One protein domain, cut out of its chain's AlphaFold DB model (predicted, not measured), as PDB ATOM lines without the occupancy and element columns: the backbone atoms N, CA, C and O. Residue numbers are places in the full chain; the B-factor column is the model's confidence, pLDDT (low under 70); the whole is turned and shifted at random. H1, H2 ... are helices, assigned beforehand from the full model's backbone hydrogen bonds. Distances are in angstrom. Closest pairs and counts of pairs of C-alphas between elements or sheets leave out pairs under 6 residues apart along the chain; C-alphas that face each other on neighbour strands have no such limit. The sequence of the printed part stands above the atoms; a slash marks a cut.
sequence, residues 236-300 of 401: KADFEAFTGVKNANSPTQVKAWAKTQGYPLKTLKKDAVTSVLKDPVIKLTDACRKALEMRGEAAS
ATOM      1  N   LYS A 236     -21.367 -68.121 -33.622       93.88
ATOM      2  CA  LYS A 236     -22.318 -68.992 -34.325       93.88
ATOM      3  C   LYS A 236     -23.259 -68.175 -35.214       93.88
ATOM      4  O   LYS A 236     -23.469 -68.574 -36.357       93.88
ATOM      5  N   ALA A 237     -23.807 -67.075 -34.699       94.38
ATOM      6  CA  ALA A 237     -24.704 -66.200 -35.446       94.38
ATOM      7  C   ALA A 237     -23.993 -65.571 -36.652       94.38
ATOM      8  O   ALA A 237     -24.514 -65.640 -37.760       94.38
ATOM      9  N   ASP A 238     -22.770 -65.070 -36.464       93.38
ATOM     10  CA  ASP A 238     -21.963 -64.482 -37.536       93.38
ATOM     11  C   ASP A 238     -21.654 -65.514 -38.630       93.38
ATOM     12  O   ASP A 238     -21.771 -65.229 -39.823       93.38
ATOM     13  N   PHE A 239     -21.291 -66.743 -38.242       94.62
ATOM     14  CA  PHE A 239     -21.029 -67.821 -39.196       94.62
ATOM     15  C   PHE A 239     -22.284 -68.221 -39.979       94.62
ATOM     16  O   PHE A 239     -22.213 -68.421 -41.195       94.62
ATOM     17  N   GLU A 240     -23.430 -68.334 -39.307       95.00
ATOM     18  CA  GLU A 240     -24.704 -68.651 -39.952       95.00
ATOM     19  C   GLU A 240     -25.144 -67.525 -40.895       95.00
ATOM     20  O   GLU A 240     -25.504 -67.808 -42.034       95.00
ATOM     21  N   ALA A 241     -25.025 -66.260 -40.486       94.50
ATOM     22  CA  ALA A 241     -25.335 -65.107 -41.328       94.50
ATOM     23  C   ALA A 241     -24.434 -65.036 -42.572       94.50
ATOM     24  O   ALA A 241     -24.897 -64.691 -43.657       94.50
ATOM     25  N   PHE A 242     -23.156 -65.401 -42.435       93.69
ATOM     26  CA  PHE A 242     -22.198 -65.365 -43.539       93.69
ATOM     27  C   PHE A 242     -22.346 -66.537 -44.524       93.69
ATOM     28  O   PHE A 242     -22.117 -66.372 -45.720       93.69
ATOM     29  N   THR A 243     -22.704 -67.731 -44.041       92.69
ATOM     30  CA  THR A 243     -22.677 -68.970 -44.850       92.69
ATOM     31  C   THR A 243     -24.053 -69.573 -45.139       92.69
ATOM     32  O   THR A 243     -24.175 -70.416 -46.025       92.69
ATOM     33  N   GLY A 244     -25.084 -69.208 -44.374       91.56
ATOM     34  CA  GLY A 244     -26.378 -69.898 -44.329       91.56
ATOM     35  C   GLY A 244     -26.341 -71.264 -43.626       91.56
ATOM     36  O   GLY A 244     -27.357 -71.960 -43.559       91.56
ATOM     37  N   VAL A 245     -25.185 -71.693 -43.101       91.31
ATOM     38  CA  VAL A 245     -25.027 -72.992 -42.436       91.31
ATOM     39  C   VAL A 245     -25.397 -72.879 -40.957       91.31
ATOM     40  O   VAL A 245     -24.639 -72.347 -40.149       91.31
ATOM     41  N   LYS A 246     -26.532 -73.483 -40.582       87.88
ATOM     42  CA  LYS A 246     -27.083 -73.433 -39.212       87.88
ATOM     43  C   LYS A 246     -26.184 -74.048 -38.137       87.88
ATOM     44  O   LYS A 246     -26.248 -73.684 -36.962       87.88
ATOM     45  N   ASN A 247     -25.392 -75.060 -38.498       88.25
ATOM     46  CA  ASN A 247     -24.563 -75.783 -37.538       88.25
ATOM     47  C   ASN A 247     -23.099 -75.875 -37.984       88.25
ATOM     48  O   ASN A 247     -22.705 -76.820 -38.667       88.25
ATOM     49  N   ALA A 248     -22.271 -74.945 -37.496       86.81
ATOM     50  CA  ALA A 248     -20.818 -74.934 -37.701       86.81
ATOM     51  C   ALA A 248     -20.101 -76.207 -37.195       86.81
ATOM     52  O   ALA A 248     -19.025 -76.563 -37.695       86.81
ATOM     53  N   ASN A 249     -20.699 -76.918 -36.228       86.44
ATOM     54  CA  ASN A 249     -20.184 -78.192 -35.725       86.44
ATOM     55  C   ASN A 249     -20.539 -79.377 -36.626       86.44
ATOM     56  O   ASN A 249     -19.927 -80.427 -36.471       86.44
ATOM     57  N   SER A 250     -21.493 -79.242 -37.557       89.69
ATOM     58  CA  SER A 250     -21.872 -80.318 -38.475       89.69
ATOM     59  C   SER A 250     -20.853 -80.425 -39.610       89.69
ATOM     60  O   SER A 250     -20.856 -79.587 -40.519       89.69
ATOM     61  N   PRO A 251     -19.993 -81.465 -39.635       87.19
ATOM     62  CA  PRO A 251     -19.003 -81.588 -40.696       87.19
ATOM     63  C   PRO A 251     -19.678 -81.773 -42.054       87.19
ATOM     64  O   PRO A 251     -19.139 -81.352 -43.068       87.19
ATOM     65  N   THR A 252     -20.856 -82.395 -42.086       90.31
ATOM     66  CA  THR A 252     -21.622 -82.622 -43.313       90.31
ATOM     67  C   THR A 252     -22.099 -81.308 -43.927       90.31
ATOM     68  O   THR A 252     -21.824 -81.071 -45.101       90.31
ATOM     69  N   GLN A 253     -22.743 -80.435 -43.141       91.00
ATOM     70  CA  GLN A 253     -23.272 -79.165 -43.654       91.00
ATOM     71  C   GLN A 253     -22.147 -78.233 -44.114       91.00
ATOM     72  O   GLN A 253     -22.177 -77.728 -45.233       91.00
ATOM     73  N   VAL A 254     -21.110 -78.070 -43.286       90.38
ATOM     74  CA  VAL A 254     -19.979 -77.197 -43.620       90.38
ATOM     75  C   VAL A 254     -19.240 -77.703 -44.858       90.38
ATOM     76  O   VAL A 254     -18.881 -76.899 -45.709       90.38
ATOM     77  N   LYS A 255     -19.024 -79.019 -45.007       90.19
ATOM     78  CA  LYS A 255     -18.360 -79.565 -46.205       90.19
ATOM     79  C   LYS A 255     -19.171 -79.333 -47.471       90.19
ATOM     80  O   LYS A 255     -18.578 -79.027 -48.500       90.19
ATOM     81  N   ALA A 256     -20.491 -79.504 -47.402       90.50
ATOM     82  CA  ALA A 256     -21.362 -79.276 -48.549       90.50
ATOM     83  C   ALA A 256     -21.231 -77.831 -49.048       90.50
ATOM     84  O   ALA A 256     -21.014 -77.624 -50.237       90.50
ATOM     85  N   TRP A 257     -21.253 -76.859 -48.130       92.50
ATOM     86  CA  TRP A 257     -21.045 -75.447 -48.452       92.50
ATOM     87  C   TRP A 257     -19.609 -75.149 -48.914       92.50
ATOM     88  O   TRP A 257     -19.400 -74.561 -49.964       92.50
ATOM     89  N   ALA A 258     -18.587 -75.610 -48.188       90.56
ATOM     90  CA  ALA A 258     -17.192 -75.294 -48.510       90.56
ATOM     91  C   ALA A 258     -16.764 -75.861 -49.873       90.56
ATOM     92  O   ALA A 258     -15.963 -75.245 -50.575       90.56
ATOM     93  N   LYS A 259     -17.325 -77.009 -50.281       90.31
ATOM     94  CA  LYS A 259     -17.065 -77.614 -51.592       90.31
ATOM     95  C   LYS A 259     -17.544 -76.727 -52.744       90.31
ATOM     96  O   LYS A 259     -16.843 -76.638 -53.747       90.31
ATOM     97  N   THR A 260     -18.692 -76.054 -52.613       88.88
ATOM     98  CA  THR A 260     -19.166 -75.114 -53.653       88.88
ATOM     99  C   THR A 260     -18.290 -73.866 -53.745       88.88
ATOM    100  O   THR A 260     -18.278 -73.200 -54.772       88.88
ATOM    101  N   GLN A 261     -17.506 -73.597 -52.699       88.25
ATOM    102  CA  GLN A 261     -16.575 -72.476 -52.586       88.25
ATOM    103  C   GLN A 261     -15.113 -72.859 -52.907       88.25
ATOM    104  O   GLN A 261     -14.192 -72.093 -52.624       88.25
ATOM    105  N   GLY A 262     -14.886 -74.046 -53.486       84.62
ATOM    106  CA  GLY A 262     -13.565 -74.490 -53.949       84.62
ATOM    107  C   GLY A 262     -12.720 -75.261 -52.929       84.62
ATOM    108  O   GLY A 262     -11.559 -75.549 -53.207       84.62
ATOM    109  N   TYR A 263     -13.264 -75.639 -51.763       88.56
ATOM    110  CA  TYR A 263     -12.521 -76.441 -50.782       88.56
ATOM    111  C   TYR A 263     -12.316 -77.894 -51.269       88.56
ATOM    112  O   TYR A 263     -13.303 -78.604 -51.495       88.56
ATOM    113  N   PRO A 264     -11.065 -78.386 -51.386       84.62
ATOM    114  CA  PRO A 264     -10.779 -79.644 -52.083       84.62
ATOM    115  C   PRO A 264     -10.838 -80.892 -51.186       84.62
ATOM    116  O   PRO A 264     -10.941 -82.014 -51.685       84.62
ATOM    117  N   LEU A 265     -10.755 -80.738 -49.859       86.06
ATOM    118  CA  LEU A 265     -10.593 -81.872 -48.946       86.06
ATOM    119  C   LEU A 265     -11.923 -82.422 -48.419       86.06
ATOM    120  O   LEU A 265     -12.886 -81.706 -48.155       86.06
ATOM    121  N   LYS A 266     -11.942 -83.728 -48.136       86.75
ATOM    122  CA  LYS A 266     -13.080 -84.416 -47.489       86.75
ATOM    123  C   LYS A 266     -13.104 -84.264 -45.960       86.75
ATOM    124  O   LYS A 266     -14.046 -84.727 -45.309       86.75
ATOM    125  N   THR A 267     -12.076 -83.643 -45.385       87.69
ATOM    126  CA  THR A 267     -11.877 -83.472 -43.941       87.69
ATOM    127  C   THR A 267     -11.890 -81.996 -43.556       87.69
ATOM    128  O   THR A 267     -11.410 -81.146 -44.298       87.69
ATOM    129  N   LEU A 268     -12.426 -81.711 -42.372       87.00
ATOM    130  CA  LEU A 268     -12.453 -80.385 -41.751       87.00
ATOM    131  C   LEU A 268     -11.661 -80.356 -40.431       87.00
ATOM    132  O   LEU A 268     -11.922 -79.517 -39.560       87.00
ATOM    133  N   LYS A 269     -10.739 -81.316 -40.255       86.56
ATOM    134  CA  LYS A 269      -9.796 -81.339 -39.130       86.56
ATOM    135  C   LYS A 269      -8.909 -80.095 -39.182       86.56
ATOM    136  O   LYS A 269      -8.539 -79.649 -40.265       86.56
ATOM    137  N   LYS A 270      -8.554 -79.572 -38.007       82.62
ATOM    138  CA  LYS A 270      -7.821 -78.309 -37.851       82.62
ATOM    139  C   LYS A 270      -6.553 -78.246 -38.710       82.62
ATOM    140  O   LYS A 270      -6.373 -77.273 -39.434       82.62
ATOM    141  N   ASP A 271      -5.726 -79.287 -38.662       85.56
ATOM    142  CA  ASP A 271      -4.446 -79.312 -39.380       85.56
ATOM    143  C   ASP A 271      -4.657 -79.310 -40.895       85.56
ATOM    144  O   ASP A 271      -4.023 -78.541 -41.604       85.56
ATOM    145  N   ALA A 272      -5.634 -80.078 -41.386       86.81
ATOM    146  CA  ALA A 272      -5.974 -80.116 -42.806       86.81
ATOM    147  C   ALA A 272      -6.495 -78.762 -43.316       86.81
ATOM    148  O   ALA A 272      -6.062 -78.295 -44.363       86.81
ATOM    149  N   VAL A 273      -7.381 -78.111 -42.553       86.88
ATOM    150  CA  VAL A 273      -7.880 -76.766 -42.886       86.88
ATOM    151  C   VAL A 273      -6.733 -75.755 -42.872       86.88
ATOM    152  O   VAL A 273      -6.635 -74.930 -43.771       86.88
ATOM    153  N   THR A 274      -5.829 -75.849 -41.894       85.94
ATOM    154  CA  THR A 274      -4.678 -74.946 -41.768       85.94
ATOM    155  C   THR A 274      -3.711 -75.100 -42.942       85.94
ATOM    156  O   THR A 274      -3.257 -74.092 -43.477       85.94
ATOM    157  N   SER A 275      -3.419 -76.332 -43.372       87.06
ATOM    158  CA  SER A 275      -2.594 -76.582 -44.557       87.06
ATOM    159  C   SER A 275      -3.233 -75.998 -45.813       87.06
ATOM    160  O   SER A 275      -2.560 -75.303 -46.559       87.06
ATOM    161  N   VAL A 276      -4.542 -76.193 -46.001       86.81
ATOM    162  CA  VAL A 276      -5.274 -75.651 -47.157       86.81
ATOM    163  C   VAL A 276      -5.298 -74.122 -47.167       86.81
ATOM    164  O   VAL A 276      -5.142 -73.517 -48.219       86.81
ATOM    165  N   LEU A 277      -5.452 -73.480 -46.006       84.88
ATOM    166  CA  LEU A 277      -5.429 -72.018 -45.907       84.88
ATOM    167  C   LEU A 277      -4.041 -71.426 -46.202       84.88
ATOM    168  O   LEU A 277      -3.964 -70.296 -46.684       84.88
ATOM    169  N   LYS A 278      -2.961 -72.157 -45.907       86.00
ATOM    170  CA  LYS A 278      -1.574 -71.712 -46.127       86.00
ATOM    171  C   LYS A 278      -1.026 -72.051 -47.511       86.00
ATOM    172  O   LYS A 278      -0.002 -71.492 -47.890       86.00
ATOM    173  N   ASP A 279      -1.662 -72.969 -48.231       82.44
ATOM    174  CA  ASP A 279      -1.195 -73.422 -49.535       82.44
ATOM    175  C   ASP A 279      -1.463 -72.348 -50.609       82.44
ATOM    176  O   ASP A 279      -2.626 -72.042 -50.886       82.44
ATOM    177  N   PRO A 280      -0.418 -71.764 -51.229       76.19
ATOM    178  CA  PRO A 280      -0.585 -70.739 -52.257       76.19
ATOM    179  C   PRO A 280      -1.124 -71.300 -53.584       76.19
ATOM    180  O   PRO A 280      -1.561 -70.532 -54.439       76.19
ATOM    181  N   VAL A 281      -1.095 -72.624 -53.778       79.56
ATOM    182  CA  VAL A 281      -1.550 -73.298 -55.004       79.56
ATOM    183  C   VAL A 281      -3.064 -73.525 -54.984       79.56
ATOM    184  O   VAL A 281      -3.712 -73.525 -56.033       79.56
ATOM    185  N   ILE A 282      -3.661 -73.686 -53.798       77.06
ATOM    186  CA  ILE A 282      -5.098 -73.934 -53.658       77.06
ATOM    187  C   ILE A 282      -5.865 -72.610 -53.771       77.06
ATOM    188  O   ILE A 282      -5.920 -71.805 -52.842       77.06
ATOM    189  N   LYS A 283      -6.530 -72.407 -54.913       76.38
ATOM    190  CA  LYS A 283      -7.427 -71.266 -55.137       76.38
ATOM    191  C   LYS A 283      -8.765 -71.474 -54.426       76.38
ATOM    192  O   LYS A 283      -9.704 -72.030 -54.992       76.38
ATOM    193  N   LEU A 284      -8.846 -71.019 -53.182       81.06
ATOM    194  CA  LEU A 284     -10.108 -70.844 -52.464       81.06
ATOM    195  C   LEU A 284     -10.734 -69.495 -52.823       81.06
ATOM    196  O   LEU A 284     -10.011 -68.530 -53.067       81.06
ATOM    197  N   THR A 285     -12.062 -69.396 -52.779       86.06
ATOM    198  CA  THR A 285     -12.710 -68.078 -52.765       86.06
ATOM    199  C   THR A 285     -12.397 -67.359 -51.448       86.06
ATOM    200  O   THR A 285     -12.237 -68.001 -50.403       86.06
ATOM    201  N   ASP A 286     -12.363 -66.024 -51.462       86.06
ATOM    202  CA  ASP A 286     -12.192 -65.229 -50.234       86.06
ATOM    203  C   ASP A 286     -13.287 -65.543 -49.206       86.06
ATOM    204  O   ASP A 286     -13.034 -65.622 -48.002       86.06
ATOM    205  N   ALA A 287     -14.500 -65.830 -49.693       87.81
ATOM    206  CA  ALA A 287     -15.602 -66.296 -48.867       87.81
ATOM    207  C   ALA A 287     -15.295 -67.641 -48.191       87.81
ATOM    208  O   ALA A 287     -15.554 -67.799 -46.999       87.81
ATOM    209  N   CYS A 288     -14.700 -68.603 -48.905       88.69
ATOM    210  CA  CYS A 288     -14.296 -69.880 -48.320       88.69
ATOM    211  C   CYS A 288     -13.269 -69.684 -47.199       88.69
ATOM    212  O   CYS A 288     -13.433 -70.234 -46.109       88.69
ATOM    213  N   ARG A 289     -12.235 -68.872 -47.455       88.31
ATOM    214  CA  ARG A 289     -11.173 -68.561 -46.487       88.31
ATOM    215  C   ARG A 289     -11.761 -67.973 -45.206       88.31
ATOM    216  O   ARG A 289     -11.572 -68.542 -44.131       88.31
ATOM    217  N   LYS A 290     -12.565 -66.917 -45.347       89.81
ATOM    218  CA  LYS A 290     -13.228 -66.243 -44.227       89.81
ATOM    219  C   LYS A 290     -14.148 -67.186 -43.445       89.81
ATOM    220  O   LYS A 290     -14.091 -67.230 -42.221       89.81
ATOM    221  N   ALA A 291     -14.955 -67.999 -44.127       91.50
ATOM    222  CA  ALA A 291     -15.834 -68.958 -43.458       91.50
ATOM    223  C   ALA A 291     -15.061 -70.040 -42.684       91.50
ATOM    224  O   ALA A 291     -15.475 -70.428 -41.591       91.50
ATOM    225  N   LEU A 292     -13.945 -70.542 -43.224       89.31
ATOM    226  CA  LEU A 292     -13.113 -71.539 -42.543       89.31
ATOM    227  C   LEU A 292     -12.448 -70.969 -41.281       89.31
ATOM    228  O   LEU A 292     -12.360 -71.681 -40.278       89.31
ATOM    229  N   GLU A 293     -12.044 -69.699 -41.310       87.88
ATOM    230  CA  GLU A 293     -11.533 -68.969 -40.142       87.88
ATOM    231  C   GLU A 293     -12.633 -68.766 -39.090       87.88
ATOM    232  O   GLU A 293     -12.478 -69.209 -37.949       87.88
ATOM    233  N   MET A 294     -13.793 -68.224 -39.487       90.38
ATOM    234  CA  MET A 294     -14.959 -68.033 -38.606       90.38
ATOM    235  C   MET A 294     -15.418 -69.348 -37.964       90.38
ATOM    236  O   MET A 294     -15.769 -69.399 -36.782       90.38
ATOM    237  N   ARG A 295     -15.364 -70.453 -38.719       89.81
ATOM    238  CA  ARG A 295     -15.692 -71.783 -38.205       89.81
ATOM    239  C   ARG A 295     -14.799 -72.190 -37.038       89.81
ATOM    240  O   ARG A 295     -15.278 -72.912 -36.166       89.81
ATOM    241  N   GLY A 296     -13.533 -71.781 -36.998       84.69
ATOM    242  CA  GLY A 296     -12.626 -72.123 -35.899       84.69
ATOM    243  C   GLY A 296     -13.213 -71.755 -34.533       84.69
ATOM    244  O   GLY A 296     -13.211 -72.572 -33.610       84.69
ATOM    245  N   GLU A 297     -13.805 -70.567 -34.436       86.50
ATOM    246  CA  GLU A 297     -14.480 -70.083 -33.229       86.50
ATOM    247  C   GLU A 297     -15.913 -70.632 -33.122       86.50
ATOM    248  O   GLU A 297     -16.301 -71.216 -32.098       86.50
ATOM    249  N   ALA A 298     -16.680 -70.580 -34.217       88.81
ATOM    250  CA  ALA A 298     -18.064 -71.059 -34.270       88.81
ATOM    251  C   ALA A 298     -18.207 -72.573 -34.028       88.81
ATOM    252  O   ALA A 298     -19.269 -73.031 -33.601       88.81
ATOM    253  N   ALA A 299     -17.137 -73.357 -34.182       87.81
ATOM    254  CA  ALA A 299     -17.079 -74.785 -33.867       87.81
ATOM    255  C   ALA A 299     -16.241 -75.126 -32.617       87.81
ATOM    256  O   ALA A 299     -16.176 -76.283 -32.207       87.81
ATOM    257  N   SER A 300     -15.615 -74.140 -31.965       87.00
ATOM    258  CA  SER A 300     -14.838 -74.388 -30.745       87.00
ATOM    259  C   SER A 300     -15.721 -74.900 -29.603       87.00
ATOM    260  O   SER A 300     -16.776 -74.332 -29.324       87.00
TER     261      SER A 300
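AT A GLANCE: This is residues 236 to 300 of the 401 residues of an uncharacterized protein of uncultured archaeon (UniProt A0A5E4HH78). The longest helix, H4, stands in the middle of four short helices, with H1 beside it on one side, H3 on the opposite side, and H2 on a third side. H1, H2 and H3 each run opposite to H4 at a shallow tilt, but the packing is uneven: H1 touches H4, while H2 and H3 meet it through few C-alpha pairs. The printed part has 65 residues with four named helices, H1, H2, H3 and H4 in chain order, and no named strand; its class is all helix. It is compact, with a radius of gyration of the C-alphas of 10.6 A, and its outline is elongated, spanning 31 by 19 by 17 A.

HOW THE PARTS SIT: H4, residues 286 to 298, touches H1, residues 236 to 243, at a shallow tilt of 17 degrees, opposite ways; their closest C-alphas, of Lys 236 and Ala 298, are 4.7 A apart. H2, residues 251 to 260, is close to H4 but not clearly touching, at 13 degrees, opposite ways; the closest C-alphas, of Ala 258 and Cys 288, are 6.1 A apart. H3, residues 270 to 278, is likewise close to H4 but not clearly touching, at 28 degrees, opposite ways, with the C-alphas of Leu 277 and Arg 289 closest at 6.7 A. H3 is apart from H1 and H2. In H1 and H3 every O i to N i+4 pair is within hydrogen-bond range; in H2 it is 5 of 6, in H4 8 of 9.

IN THESE COORDINATES: H4 measures 18.0 A from C-alpha 286 to C-alpha 298, which lies at (-18.064, -71.059, -34.270). H2 measures 14.5 A, H3 12.3 A and H1 10.5 A; H1 begins at C-alpha 236, (-22.318, -68.992, -34.325).

THE WHOLE: The C-alphas farthest apart, of Ala 237 and Val 281, are 31.1 A apart. The printed part has no cut, and its three links are short. The mean pLDDT of the printed part is 87.9, and no printed residue is under 70.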